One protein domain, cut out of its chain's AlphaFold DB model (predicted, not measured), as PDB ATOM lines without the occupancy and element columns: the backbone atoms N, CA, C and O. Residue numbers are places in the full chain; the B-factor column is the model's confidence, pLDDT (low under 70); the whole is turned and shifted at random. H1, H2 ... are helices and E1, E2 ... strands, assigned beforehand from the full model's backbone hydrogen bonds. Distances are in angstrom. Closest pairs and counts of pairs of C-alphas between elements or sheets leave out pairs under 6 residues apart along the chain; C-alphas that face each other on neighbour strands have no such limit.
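Overview. This is residues 42 to 143 of the 149 residues of an uncharacterized protein of Chitinophagaceae bacterium (UniProt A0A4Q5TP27). Two antiparallel sheets of four strands each lie face to face as a sandwich, E1 to E4 in one layer and E5 to E8 in the other, with the strands of the one at 21 degrees to those of the other. The small helix H1 sits at one end of the first sheet, in the connection from E2 to E3. The printed part has 102 residues with one named helix and eight named strands, in the order E1 E2 H1 E3 E4 E5 E6 E7 E8, and its class is mostly strand. Across the sheets the orders are E1 - E2 - E3 - E4 and E5 - E6 - E7 - E8. The whole is compact, with a radius of gyration of the C-alphas of 14.0 A, but elongated in outline, spanning 45 by 29 by 20 A.

Arrangement. E1, residues 42 to 49, and E2, residues 59 to 66, form a hairpin, antiparallel at 173 degrees, with N 43 and O 64 2.8 A apart, within hydrogen-bond range. E3, residues 75 to 82, is antiparallel to E2 at 164 degrees, with N 63 and O 79 at 2.9 A. E4, residues 85 to 92, forms a hairpin with E3, with N 78 and O 89 at 2.8 A. H1, residues 70 to 73, is only just on this sheet, with 5 pairs of C-alphas within 10 A, and only grazes it; it is too short for any O i to N i+4 pair, and its one O i to N i+3 pair is not within range. E5, residues 103 to 106, E6, residues 112 to 117, E7, residues 126 to 134, and E8, residues 137 to 142, form a meander, each strand the antiparallel neighbour of the one before. Within hydrogen-bond range are N 105 and O 114 at 2.8 A between E5 and E6, N 113 and O 131 at 2.8 A between E6 and E7, and N 132 and O 139 at 2.9 A between E7 and E8. E7 bends by 56 degrees at residue 129. Between the sheets, the closest C-alphas of E1 and E5 are those of Val 44 and Val 103, 6.8 A apart, and of E4 and E8 those of Ala 87 and Ile 138, 6.5 A apart.

Along the chain. E1 begins at C-alpha 42, (227.155, 123.267, 249.524). The longer strands measure 22.5 A in E2, 23.0 A in E3, 23.5 A in E4 and 23.8 A in E7. E8 ends at C-alpha 142, (206.722, 120.614, 248.161).

Size, cuts and confidence. The C-alphas of Leu 55 and Gly 96, the two farthest apart, are 46.6 A apart. The printed part has no cut and no long link. The mean pLDDT of the printed part is 95.9, and no printed residue is under 70.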
ATOM      1  N   VAL A  42     228.027 124.063 248.650       97.75
ATOM      2  CA  VAL A  42     227.155 123.267 249.524       97.75
ATOM      3  C   VAL A  42     226.671 124.154 250.668       97.75
ATOM      4  O   VAL A  42     227.454 124.533 251.534       97.75
ATOM      5  N   MET A  43     225.377 124.463 250.672       96.75
ATOM      6  CA  MET A  43     224.746 125.374 251.629       96.75
ATOM      7  C   MET A  43     224.388 124.664 252.933       96.75
ATOM      8  O   MET A  43     224.596 125.190 254.022       96.75
ATOM      9  N   VAL A  44     223.863 123.445 252.819       97.81
ATOM     10  CA  VAL A  44     223.563 122.570 253.955       97.81
ATOM     11  C   VAL A  44     223.581 121.121 253.487       97.81
ATOM     12  O   VAL A  44     223.229 120.812 252.346       97.81
ATOM     13  N   ALA A  45     224.014 120.223 254.361       98.38
ATOM     14  CA  ALA A  45     224.053 118.796 254.101       98.38
ATOM     15  C   ALA A  45     223.828 118.021 255.398       98.38
ATOM     16  O   ALA A  45     224.295 118.439 256.456       98.38
ATOM     17  N   ASP A  46     223.153 116.880 255.306       98.62
ATOM     18  CA  ASP A  46     223.023 115.936 256.416       98.62
ATOM     19  C   ASP A  46     222.957 114.496 255.882       98.62
ATOM     20  O   ASP A  46     222.721 114.243 254.693       98.62
ATOM     21  N   SER A  47     223.210 113.534 256.765       97.88
ATOM     22  CA  SER A  47     223.150 112.109 256.471       97.88
ATOM     23  C   SER A  47     222.591 111.293 257.638       97.88
ATOM     24  O   SER A  47     222.691 111.649 258.817       97.88
ATOM     25  N   MET A  48     221.942 110.181 257.300       97.19
ATOM     26  CA  MET A  48     221.459 109.208 258.276       97.19
ATOM     27  C   MET A  48     221.783 107.784 257.816       97.19
ATOM     28  O   MET A  48     221.774 107.527 256.610       97.19
ATOM     29  N   PRO A  49     222.097 106.863 258.741       95.88
ATOM     30  CA  PRO A  49     222.421 105.488 258.382       95.88
ATOM     31  C   PRO A  49     221.187 104.761 257.839       95.88
ATOM     32  O   PRO A  49     220.091 104.913 258.375       95.88
ATOM     33  N   ILE A  50     221.379 103.946 256.804       94.62
ATOM     34  CA  ILE A  50     220.378 103.017 256.270       94.62
ATOM     35  C   ILE A  50     220.514 101.707 257.038       94.62
ATOM     36  O   ILE A  50     221.557 101.051 256.998       94.62
ATOM     37  N   THR A  51     219.474 101.342 257.779       92.25
ATOM     38  CA  THR A  51     219.540 100.236 258.744       92.25
ATOM     39  C   THR A  51     219.237  98.868 258.131       92.25
ATOM     40  O   THR A  51     219.552  97.848 258.742       92.25
ATOM     41  N   GLU A  52     218.699  98.819 256.909       89.94
ATOM     42  CA  GLU A  52     218.349  97.571 256.214       89.94
ATOM     43  C   GLU A  52     219.562  96.828 255.638       89.94
ATOM     44  O   GLU A  52     219.447  95.653 255.297       89.94
ATOM     45  N   ASP A  53     220.722  97.485 255.532       86.44
ATOM     46  CA  ASP A  53     221.959  96.891 255.013       86.44
ATOM     47  C   ASP A  53     223.122  97.059 256.011       86.44
ATOM     48  O   ASP A  53     224.020  97.892 255.830       86.44
ATOM     49  N   PRO A  54     223.126  96.273 257.105       84.94
ATOM     50  CA  PRO A  54     224.116  96.409 258.172       84.94
ATOM     51  C   PRO A  54     225.536  96.008 257.746       84.94
ATOM     52  O   PRO A  54     226.498  96.373 258.427       84.94
ATOM     53  N   LEU A  55     225.685  95.261 256.645       89.81
ATOM     54  CA  LEU A  55     226.988  94.823 256.141       89.81
ATOM     55  C   LEU A  55     227.701  95.953 255.400       89.81
ATOM     56  O   LEU A  55     228.887  96.177 255.637       89.81
ATOM     57  N   ASN A  56     226.975  96.685 254.551       90.25
ATOM     58  CA  ASN A  56     227.558  97.771 253.763       90.25
ATOM     59  C   ASN A  56     227.494  99.130 254.474       90.25
ATOM     60  O   ASN A  56     228.183 100.059 254.057       90.25
ATOM     61  N   LYS A  57     226.688  99.249 255.543       88.62
ATOM     62  CA  LYS A  57     226.470 100.483 256.321       88.62
ATOM     63  C   LYS A  57     226.226 101.716 255.430       88.62
ATOM     64  O   LYS A  57     226.911 102.729 255.603       88.62
ATOM     65  N   PRO A  58     225.307 101.648 254.447       94.12
ATOM     66  CA  PRO A  58     225.106 102.772 253.553       94.12
ATOM     67  C   PRO A  58     224.409 103.924 254.287       94.12
ATOM     68  O   PRO A  58     223.815 103.751 255.353       94.12
ATOM     69  N   TYR A  59     224.487 105.119 253.709       96.31
ATOM     70  CA  TYR A  59     223.865 106.324 254.250       96.31
ATOM     71  C   TYR A  59     222.842 106.879 253.265       96.31
ATOM     72  O   TYR A  59     223.033 106.818 252.051       96.31
ATOM     73  N   PHE A  60     221.770 107.443 253.810       97.69
ATOM     74  CA  PHE A  60     220.902 108.362 253.098       97.69
ATOM     75  C   PHE A  60     221.458 109.771 253.280       97.69
ATOM     76  O   PHE A  60     221.519 110.250 254.417       97.69
ATOM     77  N   THR A  61     221.876 110.424 252.199       98.44
ATOM     78  CA  THR A  61     222.434 111.783 252.251       98.44
ATOM     79  C   THR A  61     221.565 112.751 251.470       98.44
ATOM     80  O   THR A  61     221.041 112.389 250.418       98.44
ATOM     81  N   VAL A  62     221.416 113.969 251.987       98.75
ATOM     82  CA  VAL A  62     220.750 115.080 251.299       98.75
ATOM     83  C   VAL A  62     221.646 116.305 251.388       98.75
ATOM     84  O   VAL A  62     222.171 116.615 252.459       98.75
ATOM     85  N   LYS A  63     221.837 116.987 250.260       98.62
ATOM     86  CA  LYS A  63     222.666 118.190 250.140       98.62
ATOM     87  C   LYS A  63     221.920 119.251 249.348       98.62
ATOM     88  O   LYS A  63     221.300 118.940 248.332       98.62
ATOM     89  N   LEU A  64     222.027 120.493 249.799       98.44
ATOM     90  CA  LEU A  64     221.593 121.667 249.058       98.44
ATOM     91  C   LEU A  64     222.802 122.395 248.509       98.44
ATOM     92  O   LEU A  64     223.748 122.677 249.245       98.44
ATOM     93  N   ILE A  65     222.758 122.683 247.218       98.50
ATOM     94  CA  ILE A  65     223.840 123.317 246.481       98.50
ATOM     95  C   ILE A  65     223.304 124.618 245.889       98.50
ATOM     96  O   ILE A  65     222.214 124.629 245.309       98.50
ATOM     97  N   SER A  66     224.053 125.708 246.044       97.75
ATOM     98  CA  SER A  66     223.726 126.974 245.398       97.75
ATOM     99  C   SER A  66     223.777 126.842 243.875       97.75
ATOM    100  O   SER A  66     224.599 126.116 243.307       97.75
ATOM    101  N   THR A  67     222.897 127.564 243.200       97.38
ATOM    102  CA  THR A  67     222.839 127.709 241.747       97.38
ATOM    103  C   THR A  67     223.150 129.156 241.374       97.38
ATOM    104  O   THR A  67     223.276 130.028 242.234       97.38
ATOM    105  N   GLU A  68     223.223 129.442 240.076       96.06
ATOM    106  CA  GLU A  68     223.329 130.816 239.563       96.06
ATOM    107  C   GLU A  68     222.116 131.688 239.953       96.06
ATOM    108  O   GLU A  68     222.168 132.913 239.889       96.06
ATOM    109  N   HIS A  69     221.022 131.060 240.391       95.50
ATOM    110  CA  HIS A  69     219.768 131.698 240.773       95.50
ATOM    111  C   HIS A  69     219.582 131.809 242.294       95.50
ATOM    112  O   HIS A  69     218.571 132.349 242.741       95.50
ATOM    113  N   THR A  70     220.536 131.340 243.107       95.44
ATOM    114  CA  THR A  70     220.415 131.387 244.572       95.44
ATOM    115  C   THR A  70     220.313 132.812 245.104       95.44
ATOM    116  O   THR A  70     219.402 133.089 245.873       95.44
ATOM    117  N   ALA A  71     221.205 133.715 244.685       92.31
ATOM    118  CA  ALA A  71     221.263 135.068 245.246       92.31
ATOM    119  C   ALA A  71     219.989 135.890 244.970       92.31
ATOM    120  O   ALA A  71     219.526 136.612 245.844       92.31
ATOM    121  N   HIS A  72     219.398 135.738 243.780       91.12
ATOM    122  CA  HIS A  72     218.261 136.559 243.345       91.12
ATOM    123  C   HIS A  72     216.891 135.894 243.534       91.12
ATOM    124  O   HIS A  72     215.890 136.590 243.677       91.12
ATOM    125  N   TYR A  73     216.821 134.559 243.492       93.88
ATOM    126  CA  TYR A  73     215.556 133.812 243.492       93.88
ATOM    127  C   TYR A  73     215.464 132.774 244.613       93.88
ATOM    128  O   TYR A  73     214.486 132.028 244.676       93.88
ATOM    129  N   GLY A  74     216.486 132.664 245.468       95.56
ATOM    130  CA  GLY A  74     216.538 131.641 246.511       95.56
ATOM    131  C   GLY A  74     216.413 130.222 245.947       95.56
ATOM    132  O   GLY A  74     215.812 129.363 246.589       95.56
ATOM    133  N   ALA A  75     216.904 129.985 244.727       97.44
ATOM    134  CA  ALA A  75     216.848 128.685 244.066       97.44
ATOM    135  C   ALA A  75     218.048 127.816 244.454       97.44
ATOM    136  O   ALA A  75     219.189 128.278 244.431       97.44
ATOM    137  N   TYR A  76     217.799 126.554 244.794       98.38
ATOM    138  CA  TYR A  76     218.813 125.602 245.241       98.38
ATOM    139  C   TYR A  76     218.628 124.254 244.553       98.38
ATOM    140  O   TYR A  76     217.517 123.721 244.468       98.38
ATOM    141  N   LYS A  77     219.746 123.647 244.153       98.62
ATOM    142  CA  LYS A  77     219.781 122.258 243.701       98.62
ATOM    143  C   LYS A  77     219.766 121.332 244.917       98.62
ATOM    144  O   LYS A  77     220.589 121.465 245.822       98.62
ATOM    145  N   VAL A  78     218.855 120.368 244.914       98.75
ATOM    146  CA  VAL A  78     218.767 119.286 245.897       98.75
ATOM    147  C   VAL A  78     219.429 118.052 245.310       98.75
ATOM    148  O   VAL A  78     219.042 117.602 244.236       98.75
ATOM    149  N   VAL A  79     220.392 117.481 246.024       98.75
ATOM    150  CA  VAL A  79     221.001 116.191 245.685       98.75
ATOM    151  C   VAL A  79     220.710 115.211 246.805       98.75
ATOM    152  O   VAL A  79     220.952 115.524 247.973       98.75
ATOM    153  N   ALA A  80     220.204 114.035 246.454       98.69
ATOM    154  CA  ALA A  80     219.942 112.967 247.399       98.69
ATOM    155  C   ALA A  80     220.510 111.634 246.912       98.69
ATOM    156  O   ALA A  80     220.283 111.224 245.775       98.69
ATOM    157  N   ASP A  81     221.188 110.939 247.820       98.06
ATOM    158  CA  ASP A  81     221.784 109.627 247.584       98.06
ATOM    159  C   ASP A  81     221.226 108.632 248.602       98.06
ATOM    160  O   ASP A  81     221.324 108.868 249.809       98.06
ATOM    161  N   TRP A  82     220.657 107.520 248.133       96.62
ATOM    162  CA  TRP A  82     220.111 106.451 248.974       96.62
ATOM    163  C   TRP A  82     220.544 105.078 248.456       96.62
ATOM    164  O   TRP A  82     220.045 104.581 247.442       96.62
ATOM    165  N   ALA A  83     221.479 104.449 249.172       91.50
ATOM    166  CA  ALA A  83     222.154 103.223 248.749       91.50
ATOM    167  C   ALA A  83     222.792 103.371 247.353       91.50
ATOM    168  O   ALA A  83     223.812 104.036 247.219       91.50
ATOM    169  N   LYS A  84     222.212 102.753 246.317       91.50
ATOM    170  CA  LYS A  84     222.690 102.847 244.922       91.50
ATOM    171  C   LYS A  84     221.910 103.862 244.081       91.50
ATOM    172  O   LYS A  84     222.204 104.015 242.900       91.50
ATOM    173  N   ASN A  85     220.901 104.502 244.664       95.38
ATOM    174  CA  ASN A  85     220.042 105.447 243.969       95.38
ATOM    175  C   ASN A  85     220.540 106.870 244.183       95.38
ATOM    176  O   ASN A  85     220.910 107.239 245.297       95.38
ATOM    177  N   HIS A  86     220.480 107.655 243.117       97.75
ATOM    178  CA  HIS A  86     220.844 109.060 243.086       97.75
ATOM    179  C   HIS A  86     219.693 109.842 242.457       97.75
ATOM    180  O   HIS A  86     219.135 109.413 241.443       97.75
ATOM    181  N   ALA A  87     219.328 110.966 243.058       98.31
ATOM    182  CA  ALA A  87     218.298 111.848 242.539       98.31
ATOM    183  C   ALA A  87     218.704 113.308 242.726       98.31
ATOM    184  O   ALA A  87     219.231 113.696 243.771       98.31
ATOM    185  N   GLU A  88     218.389 114.115 241.720       98.56
ATOM    186  CA  GLU A  88     218.572 115.558 241.748       98.56
ATOM    187  C   GLU A  88     217.242 116.253 241.462       98.56
ATOM    188  O   GLU A  88     216.425 115.773 240.671       98.56
ATOM    189  N   SER A  89     217.022 117.389 242.107       98.31
ATOM    190  CA  SER A  89     215.911 118.288 241.809       98.31
ATOM    191  C   SER A  89     216.324 119.723 242.107       98.31
ATOM    192  O   SER A  89     217.441 119.988 242.549       98.31
ATOM    193  N   GLU A  90     215.409 120.650 241.884       97.88
ATOM    194  CA  GLU A  90     215.572 122.051 242.223       97.88
ATOM    195  C   GLU A  90     214.320 122.531 242.949       97.88
ATOM    196  O   GLU A  90     213.197 122.112 242.643       97.88
ATOM    197  N   PHE A  91     214.515 123.402 243.933       97.50
ATOM    198  CA  PHE A  91     213.430 124.141 244.560       97.50
ATOM    199  C   PHE A  91     213.839 125.602 244.733       97.50
ATOM    200  O   PHE A  91     215.026 125.908 244.839       97.50
ATOM    201  N   ALA A  92     212.855 126.492 244.769       97.12
ATOM    202  CA  ALA A  92     213.062 127.903 245.068       97.12
ATOM    203  C   ALA A  92     212.409 128.241 246.399       97.12
ATOM    204  O   ALA A  92     211.373 127.661 246.723       97.12
ATOM    205  N   MET A  93     213.006 129.158 247.158       97.06
ATOM    206  CA  MET A  93     212.390 129.696 248.364       97.06
ATOM    207  C   MET A  93     211.036 130.348 248.063       97.06
ATOM    208  O   MET A  93     210.768 130.750 246.927       97.06
ATOM    209  N   PRO A  94     210.156 130.457 249.074       96.62
ATOM    210  CA  PRO A  94     208.901 131.167 248.916       96.62
ATOM    211  C   PRO A  94     209.106 132.587 248.395       96.62
ATOM    212  O   PRO A  94     210.068 133.258 248.760       96.62
ATOM    213  N   ARG A  95     208.145 133.075 247.609       94.81
ATOM    214  CA  ARG A  95     208.157 134.452 247.108       94.81
ATOM    215  C   ARG A  95     208.206 135.456 248.267       94.81
ATOM    216  O   ARG A  95     207.398 135.342 249.191       94.81
ATOM    217  N   GLY A  96     209.099 136.440 248.193       93.94
ATOM    218  CA  GLY A  96     209.372 137.408 249.268       93.94
ATOM    219  C   GLY A  96     210.268 136.864 250.394       93.94
ATOM    220  O   GLY A  96     210.544 137.565 251.366       93.94
ATOM    221  N   GLY A  97     210.680 135.600 250.293       94.50
ATOM    222  CA  GLY A  97     211.584 134.916 251.212       94.50
ATOM    223  C   GLY A  97     212.842 134.407 250.511       94.50
ATOM    224  O   GLY A  97     213.457 133.459 250.990       94.50
ATOM    225  N   GLU A  98     213.220 134.989 249.372       95.31
ATOM    226  CA  GLU A  98     214.375 134.577 248.565       95.31
ATOM    227  C   GLU A  98     215.692 134.630 249.368       95.31
ATOM    228  O   GLU A  98     216.578 133.800 249.171       95.31
ATOM    229  N   GLN A  99     215.777 135.550 250.331       93.19
ATOM    230  CA  GLN A  99     216.880 135.734 251.279       93.19
ATOM    231  C   GLN A  99     216.916 134.713 252.428       93.19
ATOM    232  O   GLN A  99     217.879 134.687 253.202       93.19
ATOM    233  N   LEU A 100     215.864 133.905 252.600       94.94
ATOM    234  CA  LEU A 100     215.794 132.937 253.692       94.94
ATOM    235  C   LEU A 100     216.807 131.813 253.470       94.94
ATOM    236  O   LEU A 100     216.968 131.273 252.373       94.94
ATOM    237  N   LYS A 101     217.486 131.433 254.553       94.56
ATOM    238  CA  LYS A 101     218.480 130.360 254.521       94.56
ATOM    239  C   LYS A 101     217.780 129.009 254.676       94.56
ATOM    240  O   LYS A 101     217.056 128.823 255.657       94.56
ATOM    241  N   PRO A 102     217.995 128.051 253.757       97.06
ATOM    242  CA  PRO A 102     217.433 126.724 253.911       97.06
ATOM    243  C   PRO A 102     218.077 125.992 255.083       97.06
ATOM    244  O   PRO A 102     219.287 126.057 255.298       97.06
ATOM    245  N   VAL A 103     217.264 125.218 255.786       97.56
ATOM    246  CA  VAL A 103     217.685 124.361 256.889       97.56
ATOM    247  C   VAL A 103     217.167 122.949 256.641       97.56
ATOM    248  O   VAL A 103     216.014 122.758 256.256       97.56
ATOM    249  N   LEU A 104     218.025 121.953 256.866       98.06
ATOM    250  CA  LEU A 104     217.652 120.540 256.840       98.06
ATOM    251  C   LEU A 104     217.264 120.068 258.242       98.06
ATOM    252  O   LEU A 104     217.980 120.308 259.212       98.06
ATOM    253  N   ARG A 105     216.153 119.336 258.335       98.19
ATOM    254  CA  ARG A 105     215.673 118.698 259.563       98.19
ATOM    255  C   ARG A 105     215.287 117.248 259.295       98.19
ATOM    256  O   ARG A 105     214.609 116.953 258.313       98.19
ATOM    257  N   LYS A 106     215.685 116.332 260.178       98.06
ATOM    258  CA  LYS A 106     215.216 114.937 260.142       98.06
ATOM    259  C   LYS A 106     213.734 114.892 260.509       98.06
ATOM    260  O   LYS A 106     213.327 115.504 261.493       98.06
ATOM    261  N   SER A 107     212.937 114.186 259.713       97.06
ATOM    262  CA  SER A 107     211.545 113.891 260.057       97.06
ATOM    263  C   SER A 107     211.474 112.738 261.064       97.06
ATOM    264  O   SER A 107     212.445 112.013 261.273       97.06
ATOM    265  N   ASN A 108     210.296 112.545 261.655       95.81
ATOM    266  CA  ASN A 108     209.981 111.347 262.435       95.81
ATOM    267  C   ASN A 108     209.730 110.121 261.535       95.81
ATOM    268  O   ASN A 108     209.706 108.992 262.020       95.81
ATOM    269  N   GLU A 109     209.530 110.332 260.230       96.81
ATOM    270  CA  GLU A 109     209.412 109.256 259.245       96.81
ATOM    271  C   GLU A 109     210.798 108.702 258.859       96.81
ATOM    272  O   GLU A 109     211.742 109.482 258.685       96.81
ATOM    273  N   PRO A 110     210.946 107.373 258.674       96.19
ATOM    274  CA  PRO A 110     212.199 106.776 258.219       96.19
ATOM    275  C   PRO A 110     212.709 107.401 256.917       96.19
ATOM    276  O   PRO A 110     211.927 107.704 256.014       96.19
ATOM    277  N   TYR A 111     214.031 107.578 256.824       97.38
ATOM    278  CA  TYR A 111     214.731 108.081 255.632       97.38
ATOM    279  C   TYR A 111     214.088 109.319 255.017       97.38
ATOM    280  O   TYR A 111     213.927 109.412 253.801       97.38
ATOM    281  N   THR A 112     213.701 110.266 255.868       98.56
ATOM    282  CA  THR A 112     213.016 111.480 255.441       98.56
ATOM    283  C   THR A 112     213.673 112.712 256.048       98.56
ATOM    284  O   THR A 112     213.801 112.842 257.266       98.56
ATOM    285  N   TYR A 113     214.062 113.632 255.173       98.75
ATOM    286  CA  TYR A 113     214.464 114.989 255.509       98.75
ATOM    287  C   TYR A 113     213.387 115.976 255.077       98.75
ATOM    288  O   TYR A 113     212.752 115.822 254.030       98.75
ATOM    289  N   VAL A 114     213.230 117.024 255.870       98.69
ATOM    290  CA  VAL A 114     212.465 118.211 255.515       98.69
ATOM    291  C   VAL A 114     213.435 119.374 255.383       98.69
ATOM    292  O   VAL A 114     214.214 119.662 256.289       98.69
ATOM    293  N   ILE A 115     213.382 120.022 254.231       98.56
ATOM    294  CA  ILE A 115     213.975 121.321 253.968       98.56
ATOM    295  C   ILE A 115     212.932 122.370 254.347       98.56
ATOM    296  O   ILE A 115     211.777 122.322 253.910       98.56
ATOM    297  N   GLY A 116     213.346 123.309 255.181       98.12
ATOM    298  CA  GLY A 116     212.527 124.419 255.635       98.12
ATOM    299  C   GLY A 116     213.384 125.645 255.884       98.12
ATOM    300  O   GLY A 116     214.508 125.740 255.390       98.12
ATOM    301  N   PHE A 117     212.846 126.576 256.652       97.56
ATOM    302  CA  PHE A 117     213.519 127.814 257.019       97.56
ATOM    303  C   PHE A 117     212.982 128.324 258.359       97.56
ATOM    304  O   PHE A 117     211.909 127.915 258.813       97.56
ATOM    305  N   HIS A 118     213.743 129.224 258.969       95.88
ATOM    306  CA  HIS A 118     213.278 130.086 260.050       95.88
ATOM    307  C   HIS A 118     212.945 131.452 259.458       95.88
ATOM    308  O   HIS A 118     213.616 131.888 258.519       95.88
ATOM    309  N   TYR A 119     211.899 132.091 259.969       93.19
ATOM    310  CA  TYR A 119     211.486 133.417 259.531       93.19
ATOM    311  C   TYR A 119     211.865 134.436 260.608       93.19
ATOM    312  O   TYR A 119     211.452 134.296 261.755       93.19
ATOM    313  N   GLU A 120     212.677 135.429 260.234       88.00
ATOM    314  CA  GLU A 120     213.208 136.445 261.154       88.00
ATOM    315  C   GLU A 120     213.861 135.808 262.403       88.00
ATOM    316  O   GLU A 120     214.616 134.842 262.279       88.00
ATOM    317  N   ASP A 121     213.589 136.345 263.593       87.75
ATOM    318  CA  ASP A 121     214.116 135.851 264.869       87.75
ATOM    319  C   ASP A 121     213.179 134.828 265.543       87.75
ATOM    320  O   ASP A 121     213.302 134.541 266.740       87.75
ATOM    321  N   GLU A 122     212.216 134.271 264.802       91.38
ATOM    322  CA  GLU A 122     211.284 133.295 265.354       91.38
ATOM    323  C   GLU A 122     211.925 131.900 265.474       91.38
ATOM    324  O   GLU A 122     212.571 131.406 264.544       91.38
ATOM    325  N   PRO A 123     211.709 131.193 266.600       91.75
ATOM    326  CA  PRO A 123     212.246 129.847 266.787       91.75
ATOM    327  C   PRO A 123     211.495 128.789 265.964       91.75
ATOM    328  O   PRO A 123     211.916 127.630 265.914       91.75
ATOM    329  N   GLU A 124     210.357 129.147 265.364       96.56
ATOM    330  CA  GLU A 124     209.531 128.220 264.601       96.56
ATOM    331  C   GLU A 124     210.239 127.787 263.310       96.56
ATOM    332  O   GLU A 124     210.864 128.582 262.611       96.56
ATOM    333  N   PHE A 125     210.151 126.492 263.005       96.94
ATOM    334  CA  PHE A 125     210.647 125.924 261.757       96.94
ATOM    335  C   PHE A 125     209.486 125.709 260.793       96.94
ATOM    336  O   PHE A 125     208.567 124.931 261.075       96.94
ATOM    337  N   TYR A 126     209.577 126.321 259.618       97.69
ATOM    338  CA  TYR A 126     208.564 126.222 258.579       97.69
ATOM    339  C   TYR A 126     208.917 125.118 257.582       97.69
ATOM    340  O   TYR A 126     209.787 125.273 256.726       97.69
ATOM    341  N   ASP A 127     208.212 123.987 257.681       98.12
ATOM    342  CA  ASP A 127     208.328 122.880 256.724       98.12
ATOM    343  C   ASP A 127     207.957 123.345 255.318       98.12
ATOM    344  O   ASP A 127     206.867 123.896 255.136       98.12
ATOM    345  N   TYR A 128     208.800 123.072 254.321       98.19
ATOM    346  CA  TYR A 128     208.566 123.582 252.972       98.19
ATOM    347  C   TYR A 128     208.728 122.539 251.866       98.19
ATOM    348  O   TYR A 128     207.836 122.397 251.026       98.19
ATOM    349  N   TYR A 129     209.803 121.756 251.887       98.56
ATOM    350  CA  TYR A 129     210.112 120.768 250.855       98.56
ATOM    351  C   TYR A 129     210.605 119.472 251.501       98.56
ATOM    352  O   TYR A 129     211.419 119.497 252.414       98.56
ATOM    353  N   GLN A 130     210.109 118.319 251.067       98.69
ATOM    354  CA  GLN A 130     210.459 117.016 251.628       98.69
ATOM    355  C   GLN A 130     211.321 116.225 250.656       98.69
ATOM    356  O   GLN A 130     211.012 116.154 249.468       98.69
ATOM    357  N   VAL A 131     212.329 115.548 251.201       98.75
ATOM    358  CA  VAL A 131     213.136 114.538 250.517       98.75
ATOM    359  C   VAL A 131     213.030 113.242 251.314       98.75
ATOM    360  O   VAL A 131     213.464 113.174 252.460       98.75
ATOM    361  N   SER A 132     212.438 112.209 250.727       98.56
ATOM    362  CA  SER A 132     212.218 110.914 251.387       98.56
ATOM    363  C   SER A 132     212.678 109.764 250.509       98.56
ATOM    364  O   SER A 132     212.527 109.845 249.290       98.56
ATOM    365  N   ALA A 133     213.162 108.682 251.110       97.62
ATOM    366  CA  ALA A 133     213.551 107.481 250.388       97.62
ATOM    367  C   ALA A 133     212.858 106.228 250.939       97.62
ATOM    368  O   ALA A 133     212.803 106.002 252.145       97.62
ATOM    369  N   ALA A 134     212.313 105.398 250.051       94.19
ATOM    370  CA  ALA A 134     211.702 104.126 250.419       94.19
ATOM    371  C   ALA A 134     211.630 103.186 249.211       94.19
ATOM    372  O   ALA A 134     211.384 103.623 248.090       94.19
ATOM    373  N   ARG A 135     211.761 101.873 249.449       88.88
ATOM    374  CA  ARG A 135     211.498 100.808 248.453       88.88
ATOM    375  C   ARG A 135     212.233 100.951 247.110       88.88
ATOM    376  O   ARG A 135     211.683 100.595 246.077       88.88
ATOM    377  N   GLY A 136     213.464 101.442 247.099       87.12
ATOM    378  CA  GLY A 136     214.205 101.638 245.841       87.12
ATOM    379  C   GLY A 136     214.120 103.055 245.284       87.12
ATOM    380  O   GLY A 136     214.805 103.345 244.314       87.12
ATOM    381  N   GLU A 137     213.308 103.932 245.872       95.31
ATOM    382  CA  GLU A 137     212.945 105.215 245.273       95.31
ATOM    383  C   GLU A 137     213.327 106.386 246.176       95.31
ATOM    384  O   GLU A 137     213.195 106.305 247.399       95.31
ATOM    385  N   ILE A 138     213.721 107.500 245.558       98.44
ATOM    386  CA  ILE A 138     213.835 108.809 246.206       98.44
ATOM    387  C   ILE A 138     212.684 109.678 245.698       98.44
ATOM    388  O   ILE A 138     212.434 109.757 244.496       98.44
ATOM    389  N   LYS A 139     211.971 110.327 246.618       98.38
ATOM    390  CA  LYS A 139     210.840 111.218 246.342       98.38
ATOM    391  C   LYS A 139     211.136 112.598 246.891       98.38
ATOM    392  O   LYS A 139     211.537 112.732 248.046       98.38
ATOM    393  N   MET A 140     210.887 113.604 246.065       98.56
ATOM    394  CA  MET A 140     211.072 115.009 246.394       98.56
ATOM    395  C   MET A 140     209.781 115.769 246.091       98.56
ATOM    396  O   MET A 140     209.206 115.584 245.018       98.56
ATOM    397  N   LYS A 141     209.270 116.553 247.045       98.06
ATOM    398  CA  LYS A 141     207.990 117.268 246.885       98.06
ATOM    399  C   LYS A 141     207.905 118.514 247.760       98.06
ATOM    400  O   LYS A 141     208.397 118.513 248.885       98.06
ATOM    401  N   TYR A 142     207.172 119.523 247.297       98.19
ATOM    402  CA  TYR A 142     206.722 120.614 248.161       98.19
ATOM    403  C   TYR A 142     205.680 120.109 249.166       98.19
ATOM    404  O   TYR A 142     204.813 119.298 248.831       98.19
ATOM    405  N   LEU A 143     205.777 120.593 250.401       97.69
ATOM    406  CA  LEU A 143     204.845 120.292 251.487       97.69
ATOM    407  C   LEU A 143     203.790 121.380 251.650       97.69
ATOM    408  O   LEU A 143     202.618 121.082 251.873       97.69
TER     409      LEU A 143